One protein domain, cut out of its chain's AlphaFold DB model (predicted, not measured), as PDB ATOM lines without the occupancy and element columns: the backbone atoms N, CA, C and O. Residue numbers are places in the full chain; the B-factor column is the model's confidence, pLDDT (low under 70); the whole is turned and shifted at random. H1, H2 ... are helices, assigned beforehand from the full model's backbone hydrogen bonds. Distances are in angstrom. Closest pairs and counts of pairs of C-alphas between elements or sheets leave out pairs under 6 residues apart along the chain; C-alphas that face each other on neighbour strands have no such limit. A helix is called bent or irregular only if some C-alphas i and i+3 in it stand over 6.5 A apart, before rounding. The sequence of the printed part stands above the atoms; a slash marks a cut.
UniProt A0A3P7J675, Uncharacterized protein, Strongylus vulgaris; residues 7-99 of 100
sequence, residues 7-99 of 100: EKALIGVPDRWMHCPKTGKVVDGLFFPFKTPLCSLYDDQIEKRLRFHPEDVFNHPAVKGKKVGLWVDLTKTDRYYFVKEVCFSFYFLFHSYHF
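AT A GLANCE: This is residues 7 to 99 of the 100 residues of an uncharacterized protein of Strongylus vulgaris (UniProt A0A3P7J675). With little regular structure, this is a body of loops with helix H3 running along one side to one end, short H2 packing on its residues 85 to 89, and short H1 toward the opposite end. Residues 7 to 39 run out as a long loop that folds back near Asp 28. The 93 printed residues are compact, radius of gyration of the C-alphas 13.9 A, spanning 40 by 27 by 26 A; the class is all helix, in order H1, H2, H3, with 28 residues in named elements and no named strand.

HOW THE PARTS SIT: H3, residues 83 to 98, touches H2, residues 54 to 59, with residues 85 to 89 alone; the closest C-alphas, of Pro 54 and Glu 85, are 6.3 A apart. They run the same way at a shallow tilt of 27 degrees. H1, residues 40 to 45, is apart from both. O i to N i+4 pairs within hydrogen-bond range number 9 of 12 in H3, 1 of 2 in H2 and 0 of 2 in H1, where 2 of 3 O i to N i+3 pairs are.

IN THESE COORDINATES: H3 is 24.0 A long, from C-alpha 83 at (48.582, 9.867, 1.896) to C-alpha 98 at (37.716, 30.439, -3.957). H1 begins at C-alpha 40, (41.989, 1.448, -6.014), and is irregular: C-alphas 41 and 44 are 7.5 A apart. H1 measures 9.9 A and H2 9.0 A.

THE WHOLE: The farthest C-alphas, of Ile 11 and Phe 99, are 42.6 A apart. The printed part has no cut. The link from H2 to H3 is long, 23 residues. Residues 88 to 99 have pLDDT under 70.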
ATOM      1  N   GLU A   7      52.131  -5.255  -4.482       96.81
ATOM      2  CA  GLU A   7      52.605  -6.402  -3.694       96.81
ATOM      3  C   GLU A   7      52.018  -6.398  -2.279       96.81
ATOM      4  O   GLU A   7      51.618  -7.439  -1.762       96.81
ATOM      5  N   LYS A   8      51.907  -5.222  -1.645       96.31
ATOM      6  CA  LYS A   8      51.255  -5.100  -0.332       96.31
ATOM      7  C   LYS A   8      49.740  -5.302  -0.415       96.31
ATOM      8  O   LYS A   8      49.144  -5.763   0.557       96.31
ATOM      9  N   ALA A   9      49.110  -4.948  -1.536       95.19
ATOM     10  CA  ALA A   9      47.677  -5.155  -1.744       95.19
ATOM     11  C   ALA A   9      47.325  -6.644  -1.910       95.19
ATOM     12  O   ALA A   9      46.230  -7.049  -1.517       95.19
ATOM     13  N   LEU A  10      48.266  -7.477  -2.380       95.44
ATOM     14  CA  LEU A  10      48.114  -8.940  -2.440       95.44
ATOM     15  C   LEU A  10      47.984  -9.605  -1.059       95.44
ATOM     16  O   LEU A  10      47.467 -10.713  -0.979       95.44
ATOM     17  N   ILE A  11      48.383  -8.932   0.033       96.12
ATOM     18  CA  ILE A  11      48.109  -9.390   1.415       96.12
ATOM     19  C   ILE A  11      46.593  -9.482   1.666       96.12
ATOM     20  O   ILE A  11      46.146 -10.226   2.535       96.12
ATOM     21  N   GLY A  12      45.802  -8.735   0.897       96.25
ATOM     22  CA  GLY A  12      44.354  -8.810   0.914       96.25
ATOM     23  C   GLY A  12      43.690  -7.717   1.740       96.25
ATOM     24  O   GLY A  12      44.322  -6.999   2.528       96.25
ATOM     25  N   VAL A  13      42.382  -7.583   1.556       97.56
ATOM     26  CA  VAL A  13      41.503  -6.761   2.399       97.56
ATOM     27  C   VAL A  13      41.632  -7.138   3.885       97.56
ATOM     28  O   VAL A  13      41.810  -8.314   4.194       97.56
ATOM     29  N   PRO A  14      41.526  -6.185   4.834       97.25
ATOM     30  CA  PRO A  14      41.519  -6.516   6.259       97.25
ATOM     31  C   PRO A  14      40.359  -7.445   6.634       97.25
ATOM     32  O   PRO A  14      39.253  -7.326   6.098       97.25
ATOM     33  N   ASP A  15      40.575  -8.302   7.630       96.75
ATOM     34  CA  ASP A  15      39.536  -9.194   8.145       96.75
ATOM     35  C   ASP A  15      38.265  -8.437   8.543       96.75
ATOM     36  O   ASP A  15      38.306  -7.390   9.196       96.75
ATOM     37  N   ARG A  16      37.107  -9.000   8.174       96.38
ATOM     38  CA  ARG A  16      35.759  -8.459   8.450       96.38
ATOM     39  C   ARG A  16      35.499  -7.057   7.881       96.38
ATOM     40  O   ARG A  16      34.434  -6.490   8.135       96.38
ATOM     41  N   TRP A  17      36.403  -6.503   7.070       98.06
ATOM     42  CA  TRP A  17      36.261  -5.154   6.525       98.06
ATOM     43  C   TRP A  17      34.998  -5.002   5.674       98.06
ATOM     44  O   TRP A  17      34.312  -3.989   5.782       98.06
ATOM     45  N   MET A  18      34.644  -6.024   4.889       95.81
ATOM     46  CA  MET A  18      33.488  -6.011   3.977       95.81
ATOM     47  C   MET A  18      32.143  -5.831   4.693       95.81
ATOM     48  O   MET A  18      31.248  -5.179   4.159       95.81
ATOM     49  N   HIS A  19      32.015  -6.359   5.911       93.50
ATOM     50  CA  HIS A  19      30.784  -6.288   6.708       93.50
ATOM     51  C   HIS A  19      30.815  -5.176   7.760       93.50
ATOM     52  O   HIS A  19      29.791  -4.856   8.358       93.50
ATOM     53  N   CYS A  20      31.980  -4.564   7.981       97.12
ATOM     54  CA  CYS A  20      32.108  -3.414   8.859       97.12
ATOM     55  C   CYS A  20      31.440  -2.180   8.214       97.12
ATOM     56  O   CYS A  20      31.729  -1.878   7.042       97.12
ATOM     57  N   PRO A  21      30.580  -1.443   8.945       97.38
ATOM     58  CA  PRO A  21      30.021  -0.181   8.472       97.38
ATOM     59  C   PRO A  21      31.118   0.784   8.015       97.38
ATOM     60  O   PRO A  21      32.171   0.884   8.642       97.38
ATOM     61  N   LYS A  22      30.880   1.501   6.911       98.12
ATOM     62  CA  LYS A  22      31.861   2.454   6.364       98.12
ATOM     63  C   LYS A  22      32.141   3.592   7.351       98.12
ATOM     64  O   LYS A  22      33.294   3.934   7.595       98.12
ATOM     65  N   THR A  23      31.082   4.138   7.941       98.19
ATOM     66  CA  THR A  23      31.114   5.330   8.790       98.19
ATOM     67  C   THR A  23      30.303   5.107  10.066       98.19
ATOM     68  O   THR A  23      29.390   4.278  10.105       98.19
ATOM     69  N   GLY A  24      30.652   5.835  11.125       96.81
ATOM     70  CA  GLY A  24      29.861   5.944  12.347       96.81
ATOM     71  C   GLY A  24      29.122   7.281  12.435       96.81
ATOM     72  O   GLY A  24      29.167   8.114  11.527       96.81
ATOM     73  N   LYS A  25      28.424   7.495  13.555       96.25
ATOM     74  CA  LYS A  25      27.789   8.786  13.850       96.25
ATOM     75  C   LYS A  25      28.847   9.804  14.263       96.25
ATOM     76  O   LYS A  25      29.834   9.446  14.899       96.25
ATOM     77  N   VAL A  26      28.610  11.070  13.926       96.94
ATOM     78  CA  VAL A  26      29.435  12.175  14.423       96.94
ATOM     79  C   VAL A  26      29.332  12.221  15.948       96.94
ATOM     80  O   VAL A  26      28.227  12.190  16.488       96.94
ATOM     81  N   VAL A  27      30.480  12.303  16.616       97.44
ATOM     82  CA  VAL A  27      30.596  12.398  18.075       97.44
ATOM     83  C   VAL A  27      30.903  13.846  18.438       97.44
ATOM     84  O   VAL A  27      31.848  14.436  17.907       97.44
ATOM     85  N   ASP A  28      30.058  14.429  19.287       95.75
ATOM     86  CA  ASP A  28      30.157  15.800  19.807       95.75
ATOM     87  C   ASP A  28      30.306  16.897  18.740       95.75
ATOM     88  O   ASP A  28      30.848  17.967  18.990       95.75
ATOM     89  N   GLY A  29      29.849  16.634  17.512       92.88
ATOM     90  CA  GLY A  29      30.016  17.556  16.383       92.88
ATOM     91  C   GLY A  29      31.458  17.693  15.874       92.88
ATOM     92  O   GLY A  29      31.682  18.435  14.917       92.88
ATOM     93  N   LEU A  30      32.415  16.976  16.473       93.88
ATOM     94  CA  LEU A  30      33.853  17.144  16.258       93.88
ATOM     95  C   LEU A  30      34.489  15.940  15.565       93.88
ATOM     96  O   LEU A  30      35.254  16.105  14.615       93.88
ATOM     97  N   PHE A  31      34.173  14.727  16.022       96.69
ATOM     98  CA  PHE A  31      34.822  13.513  15.533       96.69
ATOM     99  C   PHE A  31      33.909  12.763  14.573       96.69
ATOM    100  O   PHE A  31      32.770  12.429  14.903       96.69
ATOM    101  N   PHE A  32      34.427  12.458  13.386       97.62
ATOM    102  CA  PHE A  32      33.755  11.611  12.410       97.62
ATOM    103  C   PHE A  32      34.498  10.274  12.299       97.62
ATOM    104  O   PHE A  32      35.523  10.211  11.622       97.62
ATOM    105  N   PRO A  33      34.040   9.216  12.989       98.06
ATOM    106  CA  PRO A  33      34.679   7.910  12.923       98.06
ATOM    107  C   PRO A  33      34.301   7.173  11.632       98.06
ATOM    108  O   PRO A  33      33.144   7.171  11.206       98.06
ATOM    109  N   PHE A  34      35.270   6.489  11.033       98.44
ATOM    110  CA  PHE A  34      35.089   5.636   9.860       98.44
ATOM    111  C   PHE A  34      36.093   4.479   9.888       98.44
ATOM    112  O   PHE A  34      37.141   4.573  10.529       98.44
ATOM    113  N   LYS A  35      35.772   3.362   9.222       98.44
ATOM    114  CA  LYS A  35      36.745   2.269   9.030       98.44
ATOM    115  C   LYS A  35      37.829   2.712   8.044       98.44
ATOM    116  O   LYS A  35      37.572   3.582   7.225       98.44
ATOM    117  N   THR A  36      39.012   2.096   8.060       98.25
ATOM    118  CA  THR A  36      40.088   2.481   7.125       98.25
ATOM    119  C   THR A  36      39.608   2.401   5.661       98.25
ATOM    120  O   THR A  36      39.079   1.355   5.268       98.25
ATOM    121  N   PRO A  37      39.699   3.481   4.863       98.12
ATOM    122  CA  PRO A  37      39.385   3.419   3.443       98.12
ATOM    123  C   PRO A  37      40.485   2.667   2.690       98.12
ATOM    124  O   PRO A  37      41.627   2.595   3.141       98.12
ATOM    125  N   LEU A  38      40.140   2.111   1.534       98.44
ATOM    126  CA  LEU A  38      41.062   1.355   0.690       98.44
ATOM    127  C   LEU A  38      41.213   2.056  -0.658       98.44
ATOM    128  O   LEU A  38      40.219   2.485  -1.241       98.44
ATOM    129  N   CYS A  39      42.441   2.199  -1.151       97.56
ATOM    130  CA  CYS A  39      42.693   2.750  -2.480       97.56
ATOM    131  C   CYS A  39      42.318   1.753  -3.583       97.56
ATOM    132  O   CYS A  39      42.020   0.583  -3.329       97.56
ATOM    133  N   SER A  40      42.382   2.216  -4.829       97.69
ATOM    134  CA  SER A  40      41.989   1.448  -6.014       97.69
ATOM    135  C   SER A  40      42.759   0.140  -6.227       97.69
ATOM    136  O   SER A  40      42.294  -0.723  -6.962       97.69
ATOM    137  N   LEU A  41      43.901  -0.066  -5.559       98.19
ATOM    138  CA  LEU A  41      44.639  -1.338  -5.616       98.19
ATOM    139  C   LEU A  41      43.844  -2.530  -5.052       98.19
ATOM    140  O   LEU A  41      44.201  -3.676  -5.313       98.19
ATOM    141  N   TYR A  42      42.787  -2.279  -4.274       98.31
ATOM    142  CA  TYR A  42      41.920  -3.317  -3.711       98.31
ATOM    143  C   TYR A  42      40.632  -3.537  -4.520       98.31
ATOM    144  O   TYR A  42      39.831  -4.397  -4.157       98.31
ATOM    145  N   ASP A  43      40.408  -2.791  -5.608       97.88
ATOM    146  CA  ASP A  43      39.138  -2.789  -6.346       97.88
ATOM    147  C   ASP A  43      38.742  -4.161  -6.884       97.88
ATOM    148  O   ASP A  43      37.563  -4.521  -6.829       97.88
ATOM    149  N   ASP A  44      39.715  -4.936  -7.357       97.38
ATOM    150  CA  ASP A  44      39.488  -6.276  -7.908       97.38
ATOM    151  C   ASP A  44      39.150  -7.314  -6.823       97.38
ATOM    152  O   ASP A  44      38.653  -8.395  -7.123       97.38
ATOM    153  N   GLN A  45      39.368  -6.978  -5.548       97.25
ATOM    154  CA  GLN A  45      39.058  -7.828  -4.393       97.25
ATOM    155  C   GLN A  45      37.704  -7.478  -3.751       97.25
ATOM    156  O   GLN A  45      37.250  -8.173  -2.841       97.25
ATOM    157  N   ILE A  46      37.071  -6.376  -4.172       97.50
ATOM    158  CA  ILE A  46      35.919  -5.774  -3.490       97.50
ATOM    159  C   ILE A  46      34.802  -5.490  -4.495       97.50
ATOM    160  O   ILE A  46      34.956  -4.697  -5.429       97.50
ATOM    161  N   GLU A  47      33.615  -6.047  -4.240       97.12
ATOM    162  CA  GLU A  47      32.404  -5.692  -4.983       97.12
ATOM    163  C   GLU A  47      32.195  -4.170  -5.009       97.12
ATOM    164  O   GLU A  47      32.215  -3.512  -3.966       97.12
ATOM    165  N   LYS A  48      31.891  -3.608  -6.186       96.88
ATOM    166  CA  LYS A  48      31.762  -2.156  -6.404       96.88
ATOM    167  C   LYS A  48      30.918  -1.428  -5.344       96.88
ATOM    168  O   LYS A  48      31.291  -0.348  -4.906       96.88
ATOM    169  N   ARG A  49      29.809  -2.024  -4.886       96.50
ATOM    170  CA  ARG A  49      28.912  -1.436  -3.865       96.50
ATOM    171  C   ARG A  49      29.537  -1.337  -2.462       96.50
ATOM    172  O   ARG A  49      29.156  -0.482  -1.660       96.50
ATOM    173  N   LEU A  50      30.487  -2.219  -2.152       97.56
ATOM    174  CA  LEU A  50      31.142  -2.315  -0.845       97.56
ATOM    175  C   LEU A  50      32.411  -1.460  -0.759       97.56
ATOM    176  O   LEU A  50      32.863  -1.185   0.354       97.56
ATOM    177  N   ARG A  51      32.934  -0.991  -1.902       98.19
ATOM    178  CA  ARG A  51      34.113  -0.116  -1.980       98.19
ATOM    179  C   ARG A  51      33.948   1.136  -1.127       98.19
ATOM    180  O   ARG A  51      32.842   1.656  -0.957       98.19
ATOM    181  N   PHE A  52      35.052   1.559  -0.530       98.50
ATOM    182  CA  PHE A  52      35.114   2.724   0.336       98.50
ATOM    183  C   PHE A  52      36.499   3.348   0.217       98.50
ATOM    184  O   PHE A  52      37.457   2.882   0.838       98.50
ATOM    185  N   HIS A  53      36.587   4.362  -0.631       98.19
ATOM    186  CA  HIS A  53      37.798   5.102  -0.945       98.19
ATOM    187  C   HIS A  53      37.934   6.336  -0.044       98.19
ATOM    188  O   HIS A  53      36.946   6.776   0.549       98.19
ATOM    189  N   PRO A  54      39.131   6.944   0.056       96.62
ATOM    190  CA  PRO A  54      39.299   8.195   0.795       96.62
ATOM    191  C   PRO A  54      38.331   9.297   0.335       96.62
ATOM    192  O   PRO A  54      37.799  10.031   1.162       96.62
ATOM    193  N   GLU A  55      38.032   9.371  -0.966       95.00
ATOM    194  CA  GLU A  55      37.073  10.330  -1.527       95.00
ATOM    195  C   GLU A  55      35.652  10.166  -0.954       95.00
ATOM    196  O   GLU A  55      34.974  11.157  -0.672       95.00
ATOM    197  N   ASP A  56      35.216   8.931  -0.687       96.44
ATOM    198  CA  ASP A  56      33.896   8.659  -0.108       96.44
ATOM    199  C   ASP A  56      33.751   9.255   1.302       96.44
ATOM    200  O   ASP A  56      32.648   9.624   1.710       96.44
ATOM    201  N   VAL A  57      34.859   9.386   2.048       96.12
ATOM    202  CA  VAL A  57      34.878  10.060   3.358       96.12
ATOM    203  C   VAL A  57      34.584  11.549   3.188       96.12
ATOM    204  O   VAL A  57      33.739  12.090   3.901       96.12
ATOM    205  N   PHE A  58      35.236  12.210   2.230       93.56
ATOM    206  CA  PHE A  58      35.062  13.646   1.979       93.56
ATOM    207  C   PHE A  58      33.693  13.980   1.373       93.56
ATOM    208  O   PHE A  58      33.115  15.021   1.686       93.56
ATOM    209  N   ASN A  59      33.146  13.078   0.557       94.12
ATOM    210  CA  ASN A  59      31.823  13.224  -0.048       94.12
ATOM    211  C   ASN A  59      30.669  12.867   0.905       94.12
ATOM    212  O   ASN A  59      29.510  13.161   0.597       94.12
ATOM    213  N   HIS A  60      30.955  12.271   2.067       95.94
ATOM    214  CA  HIS A  60      29.932  11.914   3.042       95.94
ATOM    215  C   HIS A  60      29.181  13.164   3.546       95.94
ATOM    216  O   HIS A  60      29.831  14.145   3.911       95.94
ATOM    217  N   PRO A  61      27.837  13.152   3.682       95.19
ATOM    218  CA  PRO A  61      27.057  14.334   4.086       95.19
ATOM    219  C   PRO A  61      27.489  14.983   5.408       95.19
ATOM    220  O   PRO A  61      27.348  16.186   5.594       95.19
ATOM    221  N   ALA A  62      28.031  14.193   6.338       94.19
ATOM    222  CA  ALA A  62      28.531  14.704   7.615       94.19
ATOM    223  C   ALA A  62      29.834  15.521   7.496       94.19
ATOM    224  O   ALA A  62      30.124  16.308   8.403       94.19
ATOM    225  N   VAL A  63      30.597  15.317   6.417       93.19
ATOM    226  CA  VAL A  63      31.925  15.900   6.156       93.19
ATOM    227  C   VAL A  63      31.869  16.929   5.027       93.19
ATOM    228  O   VAL A  63      32.528  17.961   5.109       93.19
ATOM    229  N   LYS A  64      31.068  16.669   3.990       90.81
ATOM    230  CA  LYS A  64      30.940  17.511   2.801       90.81
ATOM    231  C   LYS A  64      30.645  18.964   3.184       90.81
ATOM    232  O   LYS A  64      29.733  19.241   3.960       90.81
ATOM    233  N   GLY A  65      31.430  19.888   2.633       86.75
ATOM    234  CA  GLY A  65      31.318  21.322   2.917       86.75
ATOM    235  C   GLY A  65      31.913  21.765   4.259       86.75
ATOM    236  O   GLY A  65      31.807  22.943   4.597       86.75
ATOM    237  N   LYS A  66      32.555  20.864   5.017       88.06
ATOM    238  CA  LYS A  66      33.310  21.187   6.235       88.06
ATOM    239  C   LYS A  66      34.807  21.013   6.003       88.06
ATOM    240  O   LYS A  66      35.249  20.157   5.240       88.06
ATOM    241  N   LYS A  67      35.608  21.788   6.734       87.38
ATOM    242  CA  LYS A  67      37.061  21.611   6.784       87.38
ATOM    243  C   LYS A  67      37.407  20.463   7.735       87.38
ATOM    244  O   LYS A  67      37.199  20.577   8.939       87.38
ATOM    245  N   VAL A  68      37.977  19.382   7.210       89.81
ATOM    246  CA  VAL A  68      38.573  18.316   8.033       89.81
ATOM    247  C   VAL A  68      39.884  18.848   8.595       89.81
ATOM    248  O   VAL A  68      40.812  19.033   7.841       89.81
ATOM    249  N   GLY A  69      39.998  19.163   9.884       90.31
ATOM    250  CA  GLY A  69      41.245  19.743  10.416       90.31
ATOM    251  C   GLY A  69      42.401  18.744  10.527       90.31
ATOM    252  O   GLY A  69      43.564  19.118  10.395       90.31
ATOM    253  N   LEU A  70      42.073  17.476  10.776       93.38
ATOM    254  CA  LEU A  70      43.026  16.417  11.074       93.38
ATOM    255  C   LEU A  70      42.479  15.075  10.583       93.38
ATOM    256  O   LEU A  70      41.310  14.762  10.801       93.38
ATOM    257  N   TRP A  71      43.344  14.277   9.962       95.00
ATOM    258  CA  TRP A  71      43.079  12.884   9.624       95.00
ATOM    259  C   TRP A  71      43.961  11.995  10.496       95.00
ATOM    260  O   TRP A  71      45.182  11.985  10.341       95.00
ATOM    261  N   VAL A  72      43.351  11.277  11.439       96.00
ATOM    262  CA  VAL A  72      44.075  10.406  12.370       96.00
ATOM    263  C   VAL A  72      43.993   8.967  11.876       96.00
ATOM    264  O   VAL A  72      42.945   8.336  11.973       96.00
ATOM    265  N   ASP A  73      45.105   8.444  11.362       96.19
ATOM    266  CA  ASP A  73      45.235   7.028  11.017       96.19
ATOM    267  C   ASP A  73      45.883   6.262  12.171       96.19
ATOM    268  O   ASP A  73      47.019   6.533  12.559       96.19
ATOM    269  N   LEU A  74      45.137   5.309  12.730       97.56
ATOM    270  CA  LEU A  74      45.584   4.452  13.828       97.56
ATOM    271  C   LEU A  74      46.028   3.062  13.348       97.56
ATOM    272  O   LEU A  74      46.297   2.175  14.161       97.56
ATOM    273  N   THR A  75      46.083   2.832  12.037       95.94
ATOM    274  CA  THR A  75      46.556   1.568  11.487       95.94
ATOM    275  C   THR A  75      48.080   1.491  11.571       95.94
ATOM    276  O   THR A  75      48.810   2.428  11.261       95.94
ATOM    277  N   LYS A  76      48.598   0.333  11.990       96.50
ATOM    278  CA  LYS A  76      50.044   0.072  12.055       96.50
ATOM    279  C   LYS A  76      50.594  -0.379  10.692       96.50
ATOM    280  O   LYS A  76      51.335  -1.355  10.604       96.50
ATOM    281  N   THR A  77      50.163   0.260   9.608       95.38
ATOM    282  CA  THR A  77      50.578  -0.058   8.236       95.38
ATOM    283  C   THR A  77      50.325   1.134   7.318       95.38
ATOM    284  O   THR A  77      49.554   2.024   7.643       95.38
ATOM    285  N   ASP A  78      50.966   1.145   6.157       96.56
ATOM    286  CA  ASP A  78      50.817   2.165   5.119       96.56
ATOM    287  C   ASP A  78      50.178   1.610   3.838       96.56
ATOM    288  O   ASP A  78      50.216   2.257   2.797       96.56
ATOM    289  N   ARG A  79      49.633   0.387   3.884       97.25
ATOM    290  CA  ARG A  79      49.207  -0.344   2.684       97.25
ATOM    291  C   ARG A  79      47.799  -0.024   2.186       97.25
ATOM    292  O   ARG A  79      47.417  -0.555   1.148       97.25
ATOM    293  N   TYR A  80      47.010   0.746   2.930       97.88
ATOM    294  CA  TYR A  80      45.573   0.867   2.670       97.88
ATOM    295  C   TYR A  80      45.217   1.958   1.673       97.88
ATOM    296  O   TYR A  80      44.427   1.705   0.773       97.88
ATOM    297  N   TYR A  81      45.820   3.135   1.783       97.31
ATOM    298  CA  TYR A  81      45.572   4.246   0.872       97.31
ATOM    299  C   TYR A  81      46.804   5.144   0.782       97.31
ATOM    300  O   TYR A  81      47.677   5.124   1.652       97.31
ATOM    301  N   PHE A  82      46.915   5.915  -0.296       95.31
ATOM    302  CA  PHE A  82      48.013   6.854  -0.452       95.31
ATOM    303  C   PHE A  82      47.723   8.124   0.354       95.31
ATOM    304  O   PHE A  82      46.664   8.728   0.215       95.31
ATOM    305  N   VAL A  83      48.706   8.614   1.117       92.50
ATOM    306  CA  VAL A  83      48.582   9.867   1.896       92.50
ATOM    307  C   VAL A  83      48.129  11.048   1.022       92.50
ATOM    308  O   VAL A  83      47.351  11.891   1.460       92.50
ATOM    309  N   LYS A  84      48.540  11.072  -0.253       91.06
ATOM    310  CA  LYS A  84      48.123  12.086  -1.232       91.06
ATOM    311  C   LYS A  84      46.602  12.129  -1.462       91.06
ATOM    312  O   LYS A  84      46.078  13.211  -1.681       91.06
ATOM    313  N   GLU A  85      45.889  11.006  -1.360       91.81
ATOM    314  CA  GLU A  85      44.421  10.956  -1.523       91.81
ATOM    315  C   GLU A  85      43.686  11.675  -0.385       91.81
ATOM    316  O   GLU A  85      42.543  12.093  -0.539       91.81
ATOM    317  N   VAL A  86      44.353  11.853   0.757       90.00
ATOM    318  CA  VAL A  86      43.824  12.579   1.913       90.00
ATOM    319  C   VAL A  86      44.346  14.015   1.942       90.00
ATOM    320  O   VAL A  86      43.587  14.944   2.207       90.00
ATOM    321  N   CYS A  87      45.628  14.226   1.626       80.19
ATOM    322  CA  CYS A  87      46.242  15.554   1.627       80.19
ATOM    323  C   CYS A  87      45.770  16.457   0.473       80.19
ATOM    324  O   CYS A  87      45.598  17.653   0.692       80.19
ATOM    325  N   PHE A  88      45.538  15.939  -0.742       62.62
ATOM    326  CA  PHE A  88      45.107  16.782  -1.873       62.62
ATOM    327  C   PHE A  88      43.626  17.162  -1.831       62.62
ATOM    328  O   PHE A  88      43.260  18.193  -2.396       62.62
ATOM    329  N   SER A  89      42.783  16.418  -1.112       57.09
ATOM    330  CA  SER A  89      41.379  16.804  -0.906       57.09
ATOM    331  C   SER A  89      41.252  18.178  -0.243       57.09
ATOM    332  O   SER A  89      40.327  18.927  -0.548       57.09
ATOM    333  N   PHE A  90      42.232  18.581   0.572       53.94
ATOM    334  CA  PHE A  90      42.318  19.948   1.085       53.94
ATOM    335  C   PHE A  90      42.475  20.986  -0.026       53.94
ATOM    336  O   PHE A  90      41.791  22.005  -0.000       53.94
ATOM    337  N   TYR A  91      43.332  20.734  -1.018       51.84
ATOM    338  CA  TYR A  91      43.575  21.659  -2.128       51.84
ATOM    339  C   TYR A  91      42.368  21.794  -3.065       51.84
ATOM    340  O   TYR A  91      42.096  22.901  -3.535       51.84
ATOM    341  N   PHE A  92      41.626  20.707  -3.302       49.94
ATOM    342  CA  PHE A  92      40.376  20.744  -4.073       49.94
ATOM    343  C   PHE A  92      39.253  21.484  -3.336       49.94
ATOM    344  O   PHE A  92      38.529  22.265  -3.958       49.94
ATOM    345  N   LEU A  93      39.137  21.307  -2.012       52.06
ATOM    346  CA  LEU A  93      38.248  22.128  -1.181       52.06
ATOM    347  C   LEU A  93      38.646  23.608  -1.263       52.06
ATOM    348  O   LEU A  93      37.791  24.437  -1.554       52.06
ATOM    349  N   PHE A  94      39.931  23.946  -1.102       51.53
ATOM    350  CA  PHE A  94      40.414  25.328  -1.237       51.53
ATOM    351  C   PHE A  94      40.090  25.947  -2.605       51.53
ATOM    352  O   PHE A  94      39.618  27.080  -2.648       51.53
ATOM    353  N   HIS A  95      40.283  25.215  -3.708       50.88
ATOM    354  CA  HIS A  95      39.916  25.710  -5.042       50.88
ATOM    355  C   HIS A  95      38.404  25.910  -5.191       50.88
ATOM    356  O   HIS A  95      37.981  26.911  -5.758       50.88
ATOM    357  N   SER A  96      37.586  25.006  -4.647       56.00
ATOM    358  CA  SER A  96      36.123  25.114  -4.737       56.00
ATOM    359  C   SER A  96      35.572  26.299  -3.931       56.00
ATOM    360  O   SER A  96      34.640  26.958  -4.382       56.00
ATOM    361  N   TYR A  97      36.165  26.618  -2.773       52.34
ATOM    362  CA  TYR A  97      35.762  27.780  -1.967       52.34
ATOM    363  C   TYR A  97      36.216  29.126  -2.537       52.34
ATOM    364  O   TYR A  97      35.645  30.143  -2.163       52.34
ATOM    365  N   HIS A  98      37.237  29.170  -3.398       48.69
ATOM    366  CA  HIS A  98      37.716  30.439  -3.957       48.69
ATOM    367  C   HIS A  98      36.937  30.895  -5.204       48.69
ATOM    368  O   HIS A  98      37.092  32.032  -5.636       48.69
ATOM    369  N   PHE A  99      36.082  30.031  -5.760       48.84
ATOM    370  CA  PHE A  99      35.225  30.321  -6.919       48.84
ATOM    371  C   PHE A  99      33.723  30.423  -6.577       48.84
ATOM    372  O   PHE A  99      32.898  30.378  -7.488       48.84
TER     373      PHE A  99